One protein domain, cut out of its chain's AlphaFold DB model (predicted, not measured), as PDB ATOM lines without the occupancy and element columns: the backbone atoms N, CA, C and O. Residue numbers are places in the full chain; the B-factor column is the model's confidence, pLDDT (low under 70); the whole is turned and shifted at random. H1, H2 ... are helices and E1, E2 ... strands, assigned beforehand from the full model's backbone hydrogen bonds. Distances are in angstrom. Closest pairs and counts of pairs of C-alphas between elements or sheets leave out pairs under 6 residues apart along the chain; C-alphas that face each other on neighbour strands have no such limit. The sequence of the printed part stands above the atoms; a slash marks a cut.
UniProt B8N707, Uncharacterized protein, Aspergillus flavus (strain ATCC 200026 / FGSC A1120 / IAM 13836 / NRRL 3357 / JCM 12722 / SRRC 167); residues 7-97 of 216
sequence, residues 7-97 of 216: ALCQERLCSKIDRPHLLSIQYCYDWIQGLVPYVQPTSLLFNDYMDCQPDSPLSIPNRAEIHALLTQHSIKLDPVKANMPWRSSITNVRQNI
ATOM      1  N   ALA A   7     190.345 141.813 166.038       84.06
ATOM      2  CA  ALA A   7     189.091 141.120 165.753       84.06
ATOM      3  C   ALA A   7     189.252 140.052 164.654       84.06
ATOM      4  O   ALA A   7     188.801 138.919 164.813       84.06
ATOM      5  N   LEU A   8     189.968 140.374 163.571       84.50
ATOM      6  CA  LEU A   8     190.234 139.439 162.477       84.50
ATOM      7  C   LEU A   8     191.141 138.284 162.924       84.50
ATOM      8  O   LEU A   8     190.950 137.142 162.503       84.50
ATOM      9  N   CYS A   9     192.117 138.566 163.790       87.75
ATOM     10  CA  CYS A   9     192.975 137.534 164.366       87.75
ATOM     11  C   CYS A   9     192.158 136.572 165.244       87.75
ATOM     12  O   CYS A   9     192.270 135.356 165.100       87.75
ATOM     13  N   GLN A  10     191.275 137.095 166.101       89.50
ATOM     14  CA  GLN A  10     190.406 136.280 166.957       89.50
ATOM     15  C   GLN A  10     189.483 135.351 166.161       89.50
ATOM     16  O   GLN A  10     189.313 134.191 166.533       89.50
ATOM     17  N   GLU A  11     188.926 135.810 165.037       89.62
ATOM     18  CA  GLU A  11     188.072 134.970 164.187       89.62
ATOM     19  C   GLU A  11     188.787 133.720 163.658       89.62
ATOM     20  O   GLU A  11     188.137 132.703 163.384       89.62
ATOM     21  N   ARG A  12     190.108 133.804 163.489       93.31
ATOM     22  CA  ARG A  12     190.963 132.738 162.954       93.31
ATOM     23  C   ARG A  12     191.623 131.889 164.041       93.31
ATOM     24  O   ARG A  12     192.192 130.852 163.710       93.31
ATOM     25  N   LEU A  13     191.526 132.311 165.301       95.06
ATOM     26  CA  LEU A  13     192.226 131.708 166.431       95.06
ATOM     27  C   LEU A  13     191.678 130.341 166.834       95.06
ATOM     28  O   LEU A  13     192.439 129.503 167.293       95.06
ATOM     29  N   CYS A  14     190.383 130.097 166.671       95.25
ATOM     30  CA  CYS A  14     189.765 128.810 166.989       95.25
ATOM     31  C   CYS A  14     188.753 128.402 165.912       95.25
ATOM     32  O   CYS A  14     188.470 129.151 164.968       95.25
ATOM     33  N   SER A  15     188.220 127.182 166.020       93.44
ATOM     34  CA  SER A  15     187.173 126.714 165.111       93.44
ATOM     35  C   SER A  15     185.894 127.545 165.280       93.44
ATOM     36  O   SER A  15     185.647 128.126 166.333       93.44
ATOM     37  N   LYS A  16     185.031 127.589 164.253       94.50
ATOM     38  CA  LYS A  16     183.752 128.323 164.341       94.50
ATOM     39  C   LYS A  16     182.851 127.814 165.473       94.50
ATOM     40  O   LYS A  16     182.118 128.614 166.041       94.50
ATOM     41  N   ILE A  17     182.916 126.515 165.768       94.31
ATOM     42  CA  ILE A  17     182.112 125.850 166.804       94.31
ATOM     43  C   ILE A  17     182.596 126.256 168.202       94.31
ATOM     44  O   ILE A  17     181.781 126.420 169.101       94.31
ATOM     45  N   ASP A  18     183.899 126.501 168.361       95.38
ATOM     46  CA  ASP A  18     184.527 126.818 169.649       95.38
ATOM     47  C   ASP A  18     184.429 128.298 170.045       95.38
ATOM     48  O   ASP A  18     184.647 128.649 171.205       95.38
ATOM     49  N   ARG A  19     184.087 129.186 169.102       94.12
ATOM     50  CA  ARG A  19     184.029 130.645 169.320       94.12
ATOM     51  C   ARG A  19     183.193 131.083 170.529       94.12
ATOM     52  O   ARG A  19     183.656 131.989 171.216       94.12
ATOM     53  N   PRO A  20     182.022 130.490 170.837       95.19
ATOM     54  CA  PRO A  20     181.251 130.867 172.025       95.19
ATOM     55  C   PRO A  20     182.000 130.650 173.347       95.19
ATOM     56  O   PRO A  20     181.673 131.286 174.343       95.19
ATOM     57  N   HIS A  21     183.005 129.769 173.363       95.94
ATOM     58  CA  HIS A  21     183.819 129.476 174.541       95.94
ATOM     59  C   HIS A  21     185.108 130.307 174.602       95.94
ATOM     60  O   HIS A  21     185.809 130.276 175.614       95.94
ATOM     61  N   LEU A  22     185.448 131.043 173.540       95.88
ATOM     62  CA  LEU A  22     186.689 131.805 173.463       95.88
ATOM     63  C   LEU A  22     186.681 132.972 174.461       95.88
ATOM     64  O   LEU A  22     185.778 133.806 174.453       95.88
ATOM     65  N   LEU A  23     187.730 133.067 175.281       95.38
ATOM     66  CA  LEU A  23     187.982 134.250 176.093       95.38
ATOM     67  C   LEU A  23     188.621 135.311 175.191       95.38
ATOM     68  O   LEU A  23     189.671 135.079 174.589       95.38
ATOM     69  N   SER A  24     187.989 136.481 175.091       92.62
ATOM     70  CA  SER A  24     188.428 137.539 174.173       92.62
ATOM     71  C   SER A  24     189.875 137.976 174.441       92.62
ATOM     72  O   SER A  24     190.257 138.314 175.566       92.62
ATOM     73  N   ILE A  25     190.695 138.002 173.391       90.88
ATOM     74  CA  ILE A  25     192.092 138.455 173.407       90.88
ATOM     75  C   ILE A  25     192.175 139.919 172.980       90.88
ATOM     76  O   ILE A  25     191.996 140.240 171.811       90.88
ATOM     77  N   GLN A  26     192.481 140.815 173.911       88.81
ATOM     78  CA  GLN A  26     192.486 142.259 173.643       88.81
ATOM     79  C   GLN A  26     193.840 142.806 173.181       88.81
ATOM     80  O   GLN A  26     193.916 143.944 172.732       88.81
ATOM     81  N   TYR A  27     194.907 142.012 173.291       88.06
ATOM     82  CA  TYR A  27     196.274 142.458 173.037       88.06
ATOM     83  C   TYR A  27     197.059 141.402 172.273       88.06
ATOM     84  O   TYR A  27     196.860 140.201 172.448       88.06
ATOM     85  N   CYS A  28     197.978 141.871 171.438       89.31
ATOM     86  CA  CYS A  28     198.841 141.043 170.615       89.31
ATOM     87  C   CYS A  28     200.272 141.563 170.772       89.31
ATOM     88  O   CYS A  28     200.692 142.478 170.067       89.31
ATOM     89  N   TYR A  29     200.978 141.061 171.785       90.12
ATOM     90  CA  TYR A  29     202.288 141.584 172.160       90.12
ATOM     91  C   TYR A  29     203.408 140.760 171.520       90.12
ATOM     92  O   TYR A  29     203.634 139.611 171.895       90.12
ATOM     93  N   ASP A  30     204.118 141.352 170.555       90.62
ATOM     94  CA  ASP A  30     205.401 140.831 170.080       90.62
ATOM     95  C   ASP A  30     206.516 141.540 170.847       90.62
ATOM     96  O   ASP A  30     206.779 142.719 170.612       90.62
ATOM     97  N   TRP A  31     207.142 140.838 171.787       88.44
ATOM     98  CA  TRP A  31     208.272 141.361 172.559       88.44
ATOM     99  C   TRP A  31     209.615 141.164 171.842       88.44
ATOM    100  O   TRP A  31     210.603 141.786 172.220       88.44
ATOM    101  N   ILE A  32     209.656 140.316 170.806       88.38
ATOM    102  CA  ILE A  32     210.860 140.068 170.007       88.38
ATOM    103  C   ILE A  32     210.913 141.003 168.801       88.38
ATOM    104  O   ILE A  32     211.996 141.438 168.454       88.38
ATOM    105  N   GLN A  33     209.796 141.288 168.124       83.31
ATOM    106  CA  GLN A  33     209.698 142.227 166.982       83.31
ATOM    107  C   GLN A  33     210.773 142.061 165.886       83.31
ATOM    108  O   GLN A  33     211.115 143.006 165.182       83.31
ATOM    109  N   GLY A  34     211.323 140.853 165.726       80.81
ATOM    110  CA  GLY A  34     212.405 140.575 164.775       80.81
ATOM    111  C   GLY A  34     213.831 140.806 165.292       80.81
ATOM    112  O   GLY A  34     214.755 140.713 164.494       80.81
ATOM    113  N   LEU A  35     214.040 141.029 166.594       88.88
ATOM    114  CA  LEU A  35     215.366 141.159 167.228       88.88
ATOM    115  C   LEU A  35     216.255 139.916 167.056       88.88
ATOM    116  O   LEU A  35     217.475 140.015 167.122       88.88
ATOM    117  N   VAL A  36     215.654 138.745 166.822       87.44
ATOM    118  CA  VAL A  36     216.363 137.469 166.640       87.44
ATOM    119  C   VAL A  36     215.916 136.756 165.355       87.44
ATOM    120  O   VAL A  36     215.276 135.708 165.412       87.44
ATOM    121  N   PRO A  37     216.234 137.296 164.162       85.75
ATOM    122  CA  PRO A  37     215.721 136.769 162.891       85.75
ATOM    123  C   PRO A  37     216.266 135.369 162.550       85.75
ATOM    124  O   PRO A  37     215.683 134.648 161.743       85.75
ATOM    125  N   TYR A  38     217.372 134.974 163.181       88.31
ATOM    126  CA  TYR A  38     217.990 133.657 163.045       88.31
ATOM    127  C   TYR A  38     217.314 132.573 163.899       88.31
ATOM    128  O   TYR A  38     217.561 131.390 163.678       88.31
ATOM    129  N   VAL A  39     216.469 132.946 164.867       87.44
ATOM    130  CA  VAL A  39     215.708 131.987 165.676       87.44
ATOM    131  C   VAL A  39     214.399 131.685 164.963       87.44
ATOM    132  O   VAL A  39     213.546 132.558 164.807       87.44
ATOM    133  N   GLN A  40     214.241 130.434 164.542       85.12
ATOM    134  CA  GLN A  40     213.035 129.944 163.882       85.12
ATOM    135  C   GLN A  40     212.408 128.823 164.720       85.12
ATOM    136  O   GLN A  40     213.146 127.971 165.227       85.12
ATOM    137  N   PRO A  41     211.072 128.798 164.888       87.25
ATOM    138  CA  PRO A  41     210.393 127.654 165.482       87.25
ATOM    139  C   PRO A  41     210.689 126.380 164.684       87.25
ATOM    140  O   PRO A  41     210.737 126.401 163.455       87.25
ATOM    141  N   THR A  42     210.866 125.269 165.388       89.88
ATOM    142  CA  THR A  42     211.113 123.950 164.793       89.88
ATOM    143  C   THR A  42     209.858 123.089 164.899       89.88
ATOM    144  O   THR A  42     209.027 123.302 165.782       89.88
ATOM    145  N   SER A  43     209.712 122.093 164.024       88.38
ATOM    146  CA  SER A  43     208.619 121.125 164.157       88.38
ATOM    147  C   SER A  43     208.891 120.153 165.308       88.38
ATOM    148  O   SER A  43     209.970 119.566 165.386       88.38
ATOM    149  N   LEU A  44     207.916 119.972 166.200       89.88
ATOM    150  CA  LEU A  44     208.002 119.040 167.325       89.88
ATOM    151  C   LEU A  44     207.035 117.875 167.130       89.88
ATOM    152  O   LEU A  44     205.838 118.100 166.961       89.88
ATOM    153  N   LEU A  45     207.522 116.645 167.331       85.94
ATOM    154  CA  LEU A  45     206.680 115.439 167.423       85.94
ATOM    155  C   LEU A  45     205.603 115.555 168.517       85.94
ATOM    156  O   LEU A  45     204.543 114.942 168.433       85.94
ATOM    157  N   PHE A  46     205.869 116.367 169.545       86.06
ATOM    158  CA  PHE A  46     204.906 116.686 170.597       86.06
ATOM    159  C   PHE A  46     203.598 117.269 170.042       86.06
ATOM    160  O   PHE A  46     202.524 116.924 170.530       86.06
ATOM    161  N   ASN A  47     203.669 118.122 169.015       87.88
ATOM    162  CA  ASN A  47     202.475 118.746 168.443       87.88
ATOM    163  C   ASN A  47     201.575 117.699 167.774       87.88
ATOM    164  O   ASN A  47     200.364 117.714 167.983       87.88
ATOM    165  N   ASP A  48     202.171 116.739 167.063       81.56
ATOM    166  CA  ASP A  48     201.443 115.645 166.414       81.56
ATOM    167  C   ASP A  48     200.772 114.722 167.441       81.56
ATOM    168  O   ASP A  48     199.637 114.279 167.246       81.56
ATOM    169  N   TYR A  49     201.453 114.465 168.565       81.44
ATOM    170  CA  TYR A  49     200.902 113.687 169.674       81.44
ATOM    171  C   TYR A  49     199.680 114.378 170.291       81.44
ATOM    172  O   TYR A  49     198.632 113.763 170.482       81.44
ATOM    173  N   MET A  50     199.796 115.677 170.561       83.94
ATOM    174  CA  MET A  50     198.746 116.466 171.207       83.94
ATOM    175  C   MET A  50     197.579 116.820 170.281       83.94
ATOM    176  O   MET A  50     196.513 117.209 170.754       83.94
ATOM    177  N   ASP A  51     197.749 116.704 168.967       79.50
ATOM    178  CA  ASP A  51     196.655 116.895 168.018       79.50
ATOM    179  C   ASP A  51     195.782 115.648 167.868       79.50
ATOM    180  O   ASP A  51     194.645 115.770 167.413       79.50
ATOM    181  N   CYS A  52     196.281 114.472 168.279       68.69
ATOM    182  CA  CYS A  52     195.547 113.201 168.315       68.69
ATOM    183  C   CYS A  52     194.767 112.875 167.020       68.69
ATOM    184  O   CYS A  52     193.799 112.113 167.062       68.69
ATOM    185  N   GLN A  53     195.188 113.415 165.866       67.19
ATOM    186  CA  GLN A  53     194.460 113.307 164.596       67.19
ATOM    187  C   GLN A  53     194.285 111.842 164.206       67.19
ATOM    188  O   GLN A  53     195.312 111.164 164.157       67.19
ATOM    189  N   PRO A  54     193.066 111.350 163.907       60.09
ATOM    190  CA  PRO A  54     192.787 109.932 163.645       60.09
ATOM    191  C   PRO A  54     193.768 109.283 162.660       60.09
ATOM    192  O   PRO A  54     194.179 108.146 162.866       60.09
ATOM    193  N   ASP A  55     194.213 110.063 161.675       62.75
ATOM    194  CA  ASP A  55     195.076 109.636 160.572       62.75
ATOM    195  C   ASP A  55     196.582 109.798 160.861       62.75
ATOM    196  O   ASP A  55     197.419 109.600 159.983       62.75
ATOM    197  N   SER A  56     196.956 110.190 162.085       66.38
ATOM    198  CA  SER A  56     198.359 110.344 162.472       66.38
ATOM    199  C   SER A  56     199.075 108.988 162.428       66.38
ATOM    200  O   SER A  56     198.598 108.045 163.071       66.38
ATOM    201  N   PRO A  57     200.242 108.891 161.756       64.81
ATOM    202  CA  PRO A  57     201.009 107.650 161.626       64.81
ATOM    203  C   PRO A  57     201.603 107.167 162.959       64.81
ATOM    204  O   PRO A  57     202.168 106.077 163.031       64.81
ATOM    205  N   LEU A  58     201.493 107.967 164.024       71.12
ATOM    206  CA  LEU A  58     201.956 107.610 165.357       71.12
ATOM    207  C   LEU A  58     200.983 106.625 166.022       71.12
ATOM    208  O   LEU A  58     199.796 106.906 166.221       71.12
ATOM    209  N   SER A  59     201.507 105.473 166.440       75.88
ATOM    210  CA  SER A  59     200.786 104.544 167.312       75.88
ATOM    211  C   SER A  59     200.714 105.129 168.725       75.88
ATOM    212  O   SER A  59     201.620 104.928 169.531       75.88
ATOM    213  N   ILE A  60     199.644 105.872 169.013       74.94
ATOM    214  CA  ILE A  60     199.383 106.491 170.318       74.94
ATOM    215  C   ILE A  60     198.484 105.554 171.146       74.94
ATOM    216  O   ILE A  60     197.316 105.372 170.779       74.94
ATOM    217  N   PRO A  61     198.978 104.961 172.251       79.38
ATOM    218  CA  PRO A  61     198.141 104.206 173.182       79.38
ATOM    219  C   PRO A  61     197.042 105.096 173.772       79.38
ATOM    220  O   PRO A  61     197.267 106.279 174.011       79.38
ATOM    221  N   ASN A  62     195.856 104.538 174.021       82.44
ATOM    222  CA  ASN A  62     194.723 105.242 174.646       82.44
ATOM    223  C   ASN A  62     194.307 106.547 173.936       82.44
ATOM    224  O   ASN A  62     193.768 107.463 174.552       82.44
ATOM    225  N   ARG A  63     194.513 106.631 172.616       81.69
ATOM    226  CA  ARG A  63     194.204 107.808 171.787       81.69
ATOM    227  C   ARG A  63     192.810 108.393 172.026       81.69
ATOM    228  O   ARG A  63     192.673 109.608 172.087       81.69
ATOM    229  N   ALA A  64     191.785 107.549 172.152       83.25
ATOM    230  CA  ALA A  64     190.416 108.007 172.389       83.25
ATOM    231  C   ALA A  64     190.268 108.711 173.750       83.25
ATOM    232  O   ALA A  64     189.621 109.752 173.835       83.25
ATOM    233  N   GLU A  65     190.909 108.179 174.794       85.56
ATOM    234  CA  GLU A  65     190.910 108.766 176.138       85.56
ATOM    235  C   GLU A  65     191.691 110.082 176.163       85.56
ATOM    236  O   GLU A  65     191.226 111.064 176.735       85.56
ATOM    237  N   ILE A  66     192.845 110.131 175.487       85.12
ATOM    238  CA  ILE A  66     193.639 111.359 175.356       85.12
ATOM    239  C   ILE A  66     192.837 112.412 174.592       85.12
ATOM    240  O   ILE A  66     192.711 113.537 175.062       85.12
ATOM    241  N   HIS A  67     192.242 112.059 173.451       86.25
ATOM    242  CA  HIS A  67     191.402 112.980 172.694       86.25
ATOM    243  C   HIS A  67     190.256 113.519 173.559       86.25
ATOM    244  O   HIS A  67     190.052 114.729 173.610       86.25
ATOM    245  N   ALA A  68     189.559 112.647 174.298       86.69
ATOM    246  CA  ALA A  68     188.511 113.062 175.223       86.69
ATOM    247  C   ALA A  68     189.039 114.047 176.279       86.69
ATOM    248  O   ALA A  68     188.457 115.116 176.444       86.69
ATOM    249  N   LEU A  69     190.175 113.753 176.923       86.38
ATOM    250  CA  LEU A  69     190.816 114.647 177.892       86.38
ATOM    251  C   LEU A  69     191.133 116.024 177.282       86.38
ATOM    252  O   LEU A  69     190.910 117.058 177.913       86.38
ATOM    253  N   LEU A  70     191.631 116.042 176.045       88.75
ATOM    254  CA  LEU A  70     192.009 117.264 175.345       88.75
ATOM    255  C   LEU A  70     190.800 118.116 174.944       88.75
ATOM    256  O   LEU A  70     190.915 119.340 174.916       88.75
ATOM    257  N   THR A  71     189.656 117.512 174.620       90.94
ATOM    258  CA  THR A  71     188.501 118.238 174.063       90.94
ATOM    259  C   THR A  71     187.363 118.467 175.051       90.94
ATOM    260  O   THR A  71     186.571 119.379 174.845       90.94
ATOM    261  N   GLN A  72     187.257 117.683 176.128       94.81
ATOM    262  CA  GLN A  72     186.108 117.729 177.045       94.81
ATOM    263  C   GLN A  72     185.936 119.088 177.740       94.81
ATOM    264  O   GLN A  72     184.813 119.519 178.008       94.81
ATOM    265  N   HIS A  73     187.041 119.757 178.067       97.38
ATOM    266  CA  HIS A  73     187.032 121.013 178.823       97.38
ATOM    267  C   HIS A  73     187.826 122.130 178.150       97.38
ATOM    268  O   HIS A  73     188.045 123.174 178.760       97.38
ATOM    269  N   SER A  74     188.271 121.931 176.905       96.81
ATOM    270  CA  SER A  74     189.208 122.859 176.286       96.81
ATOM    271  C   SER A  74     189.039 123.001 174.778       96.81
ATOM    272  O   SER A  74     188.807 122.028 174.060       96.81
ATOM    273  N   ILE A  75     189.257 124.216 174.282       96.50
ATOM    274  CA  ILE A  75     189.259 124.551 172.853       96.50
ATOM    275  C   ILE A  75     190.684 124.741 172.351       96.50
ATOM    276  O   ILE A  75     191.564 125.183 173.099       96.50
ATOM    277  N   LYS A  76     190.929 124.353 171.096       95.44
ATOM    278  CA  LYS A  76     192.249 124.514 170.482       95.44
ATOM    279  C   LYS A  76     192.373 125.945 169.979       95.44
ATOM    280  O   LYS A  76     191.476 126.443 169.300       95.44
ATOM    281  N   LEU A  77     193.493 126.573 170.304       96.00
ATOM    282  CA  LEU A  77     193.892 127.860 169.767       96.00
ATOM    283  C   LEU A  77     195.001 127.653 168.734       96.00
ATOM    284  O   LEU A  77     195.872 126.801 168.902       96.00
ATOM    285  N   ASP A  78     194.978 128.459 167.681       94.75
ATOM    286  CA  ASP A  78     195.979 128.474 166.619       94.75
ATOM    287  C   ASP A  78     196.484 129.911 166.400       94.75
ATOM    288  O   ASP A  78     195.985 130.637 165.530       94.75
ATOM    289  N   PRO A  79     197.449 130.364 167.224       94.38
ATOM    290  CA  PRO A  79     198.009 131.708 167.118       94.38
ATOM    291  C   PRO A  79     198.657 131.972 165.754       94.38
ATOM    292  O   PRO A  79     198.573 133.086 165.243       94.38
ATOM    293  N   VAL A  80     199.251 130.946 165.132       91.44
ATOM    294  CA  VAL A  80     199.923 131.063 163.829       91.44
ATOM    295  C   VAL A  80     198.898 131.327 162.727       91.44
ATOM    296  O   VAL A  80     199.027 132.302 161.988       91.44
ATOM    297  N   LYS A  81     197.826 130.529 162.655       92.12
ATOM    298  CA  LYS A  81     196.715 130.747 161.712       92.12
ATOM    299  C   LYS A  81     195.983 132.066 161.957       92.12
ATOM    300  O   LYS A  81     195.437 132.661 161.023       92.12
ATOM    301  N   ALA A  82     195.986 132.537 163.202       93.44
ATOM    302  CA  ALA A  82     195.464 133.839 163.588       93.44
ATOM    303  C   ALA A  82     196.370 135.022 163.224       93.44
ATOM    304  O   ALA A  82     195.974 136.156 163.474       93.44
ATOM    305  N   ASN A  83     197.550 134.796 162.631       92.00
ATOM    306  CA  ASN A  83     198.562 135.830 162.395       92.00
ATOM    307  C   ASN A  83     198.977 136.572 163.684       92.00
ATOM    308  O   ASN A  83     199.312 137.756 163.643       92.00
ATOM    309  N   MET A  84     198.941 135.890 164.832       92.00
ATOM    310  CA  MET A  84     199.443 136.417 166.099       92.00
ATOM    311  C   MET A  84     200.937 136.083 166.255       92.00
ATOM    312  O   MET A  84     201.375 135.021 165.801       92.00
ATOM    313  N   PRO A  85     201.739 136.941 166.914       91.25
ATOM    314  CA  PRO A  85     203.121 136.639 167.251       91.25
ATOM    315  C   PRO A  85     203.206 135.339 168.047       91.25
ATOM    316  O   PRO A  85     202.660 135.222 169.143       91.25
ATOM    317  N   TRP A  86     203.913 134.358 167.490       92.00
ATOM    318  CA  TRP A  86     204.134 133.068 168.128       92.00
ATOM    319  C   TRP A  86     205.591 132.657 167.956       92.00
ATOM    320  O   TRP A  86     206.080 132.486 166.841       92.00
ATOM    321  N   ARG A  87     206.308 132.559 169.075       90.31
ATOM    322  CA  ARG A  87     207.765 132.336 169.107       90.31
ATOM    323  C   ARG A  87     208.140 130.972 169.692       90.31
ATOM    324  O   ARG A  87     209.314 130.700 169.903       90.31
ATOM    325  N   SER A  88     207.145 130.125 169.951       91.94
ATOM    326  CA  SER A  88     207.331 128.773 170.470       91.94
ATOM    327  C   SER A  88     207.184 127.737 169.359       91.94
ATOM    328  O   SER A  88     206.320 127.858 168.493       91.94
ATOM    329  N   SER A  89     207.995 126.682 169.425       94.12
ATOM    330  CA  SER A  89     207.848 125.471 168.605       94.12
ATOM    331  C   SER A  89     206.655 124.603 169.040       94.12
ATOM    332  O   SER A  89     206.248 123.697 168.317       94.12
ATOM    333  N   ILE A  90     206.080 124.864 170.221       93.50
ATOM    334  CA  ILE A  90     204.850 124.218 170.692       93.50
ATOM    335  C   ILE A  90     203.665 124.937 170.047       93.50
ATOM    336  O   ILE A  90     203.457 126.122 170.297       93.50
ATOM    337  N   THR A  91     202.895 124.233 169.221       91.19
ATOM    338  CA  THR A  91     201.738 124.788 168.493       91.19
ATOM    339  C   THR A  91     200.402 124.271 169.016       91.19
ATOM    340  O   THR A  91     199.356 124.828 168.687       91.19
ATOM    341  N   ASN A  92     200.411 123.243 169.871       90.44
ATOM    342  CA  ASN A  92     199.212 122.806 170.577       90.44
ATOM    343  C   ASN A  92     198.922 123.754 171.750       90.44
ATOM    344  O   ASN A  92     199.354 123.538 172.880       90.44
ATOM    345  N   VAL A  93     198.222 124.847 171.452       94.44
ATOM    346  CA  VAL A  93     197.784 125.847 172.431       94.44
ATOM    347  C   VAL A  93     196.317 125.617 172.731       94.44
ATOM    348  O   VAL A  93     195.522 125.380 171.820       94.44
ATOM    349  N   ARG A  94     195.936 125.673 174.006       95.62
ATOM    350  CA  ARG A  94     194.562 125.395 174.419       95.62
ATOM    351  C   ARG A  94     194.076 126.377 175.465       95.62
ATOM    352  O   ARG A  94     194.857 126.927 176.234       95.62
ATOM    353  N   GLN A  95     192.768 126.575 175.472       97.31
ATOM    354  CA  GLN A  95     192.068 127.392 176.451       97.31
ATOM    355  C   GLN A  95     190.992 126.546 177.115       97.31
ATOM    356  O   GLN A  95     190.257 125.840 176.425       97.31
ATOM    357  N   ASN A  96     190.862 126.643 178.434       98.25
ATOM    358  CA  ASN A  96     189.730 126.058 179.134       98.25
ATOM    359  C   ASN A  96     188.409 126.769 178.763       98.25
ATOM    360  O   ASN A  96     188.380 127.990 178.573       98.25
ATOM    361  N   ILE A  97     187.312 126.016 178.675       98.19
ATOM    362  CA  ILE A  97     185.977 126.564 178.368       98.19
ATOM    363  C   ILE A  97     185.282 127.187 179.584       98.19
ATOM    364  O   ILE A  97     184.393 128.011 179.415       98.19
TER     365      ILE A  97
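Overview. This is residues 7 to 97 of the 216 residues of an uncharacterized protein of Aspergillus flavus (strain ATCC 200026 / FGSC A1120 / IAM 13836 / NRRL 3357 / JCM 12722 / SRRC 167) (UniProt B8N707). What is its shape? With little regular structure, it is a flat slab of loops round a small antiparallel hairpin, E1 and E2; H1 meets E1's end, H2 and H3 lie towards one end, and residues 14 to 44 sweep out to the other. What is it made of? Its 91 printed residues, under half in named elements, run H1 H2 H3 E1 E2, class mixed; it is only just loose, close to compact, with radius of gyration 14.8 A and spans 42 by 34 by 17 A.

Along the chain. Where are the helices? H1, residues 7 to 13, begins at C-alpha 7 (189.091, 141.120, 165.753) and spans 9.9 A; H2 is residues 45 to 51, 10.1 A; H3 is residues 63 to 71, 12.1 A. And the strands? E1 is residues 74 to 77, 9.5 A; E2, residues 93 to 96, 10.5 A, ends at C-alpha 96 (189.730, 126.058, 179.134).

Arrangement. How do the strands pair? The hairpin E1 and E2 is antiparallel at 145 degrees, with N 75 and O 95 within hydrogen-bond range at 2.9 A. How do the helices stand? The closest C-alphas of H1 and E1, Leu 13 and Leu 77, are 5.4 A apart. H2 and H3 are close but not clearly touching, closest C-alphas Met 50 and Leu 70 at 7.9 A, and only just about perpendicular at 71 degrees. Are their backbones within range? Each O i to N i+4 pair is in H2 and H3, and 2 of 3 in H1.

Size, cuts and confidence. Is it cut? The printed part has no cut; the links H1 to H2, H2 to H3 and E1 to E2 are long. Where is confidence low? Residues 52 to 57 have pLDDT under 70.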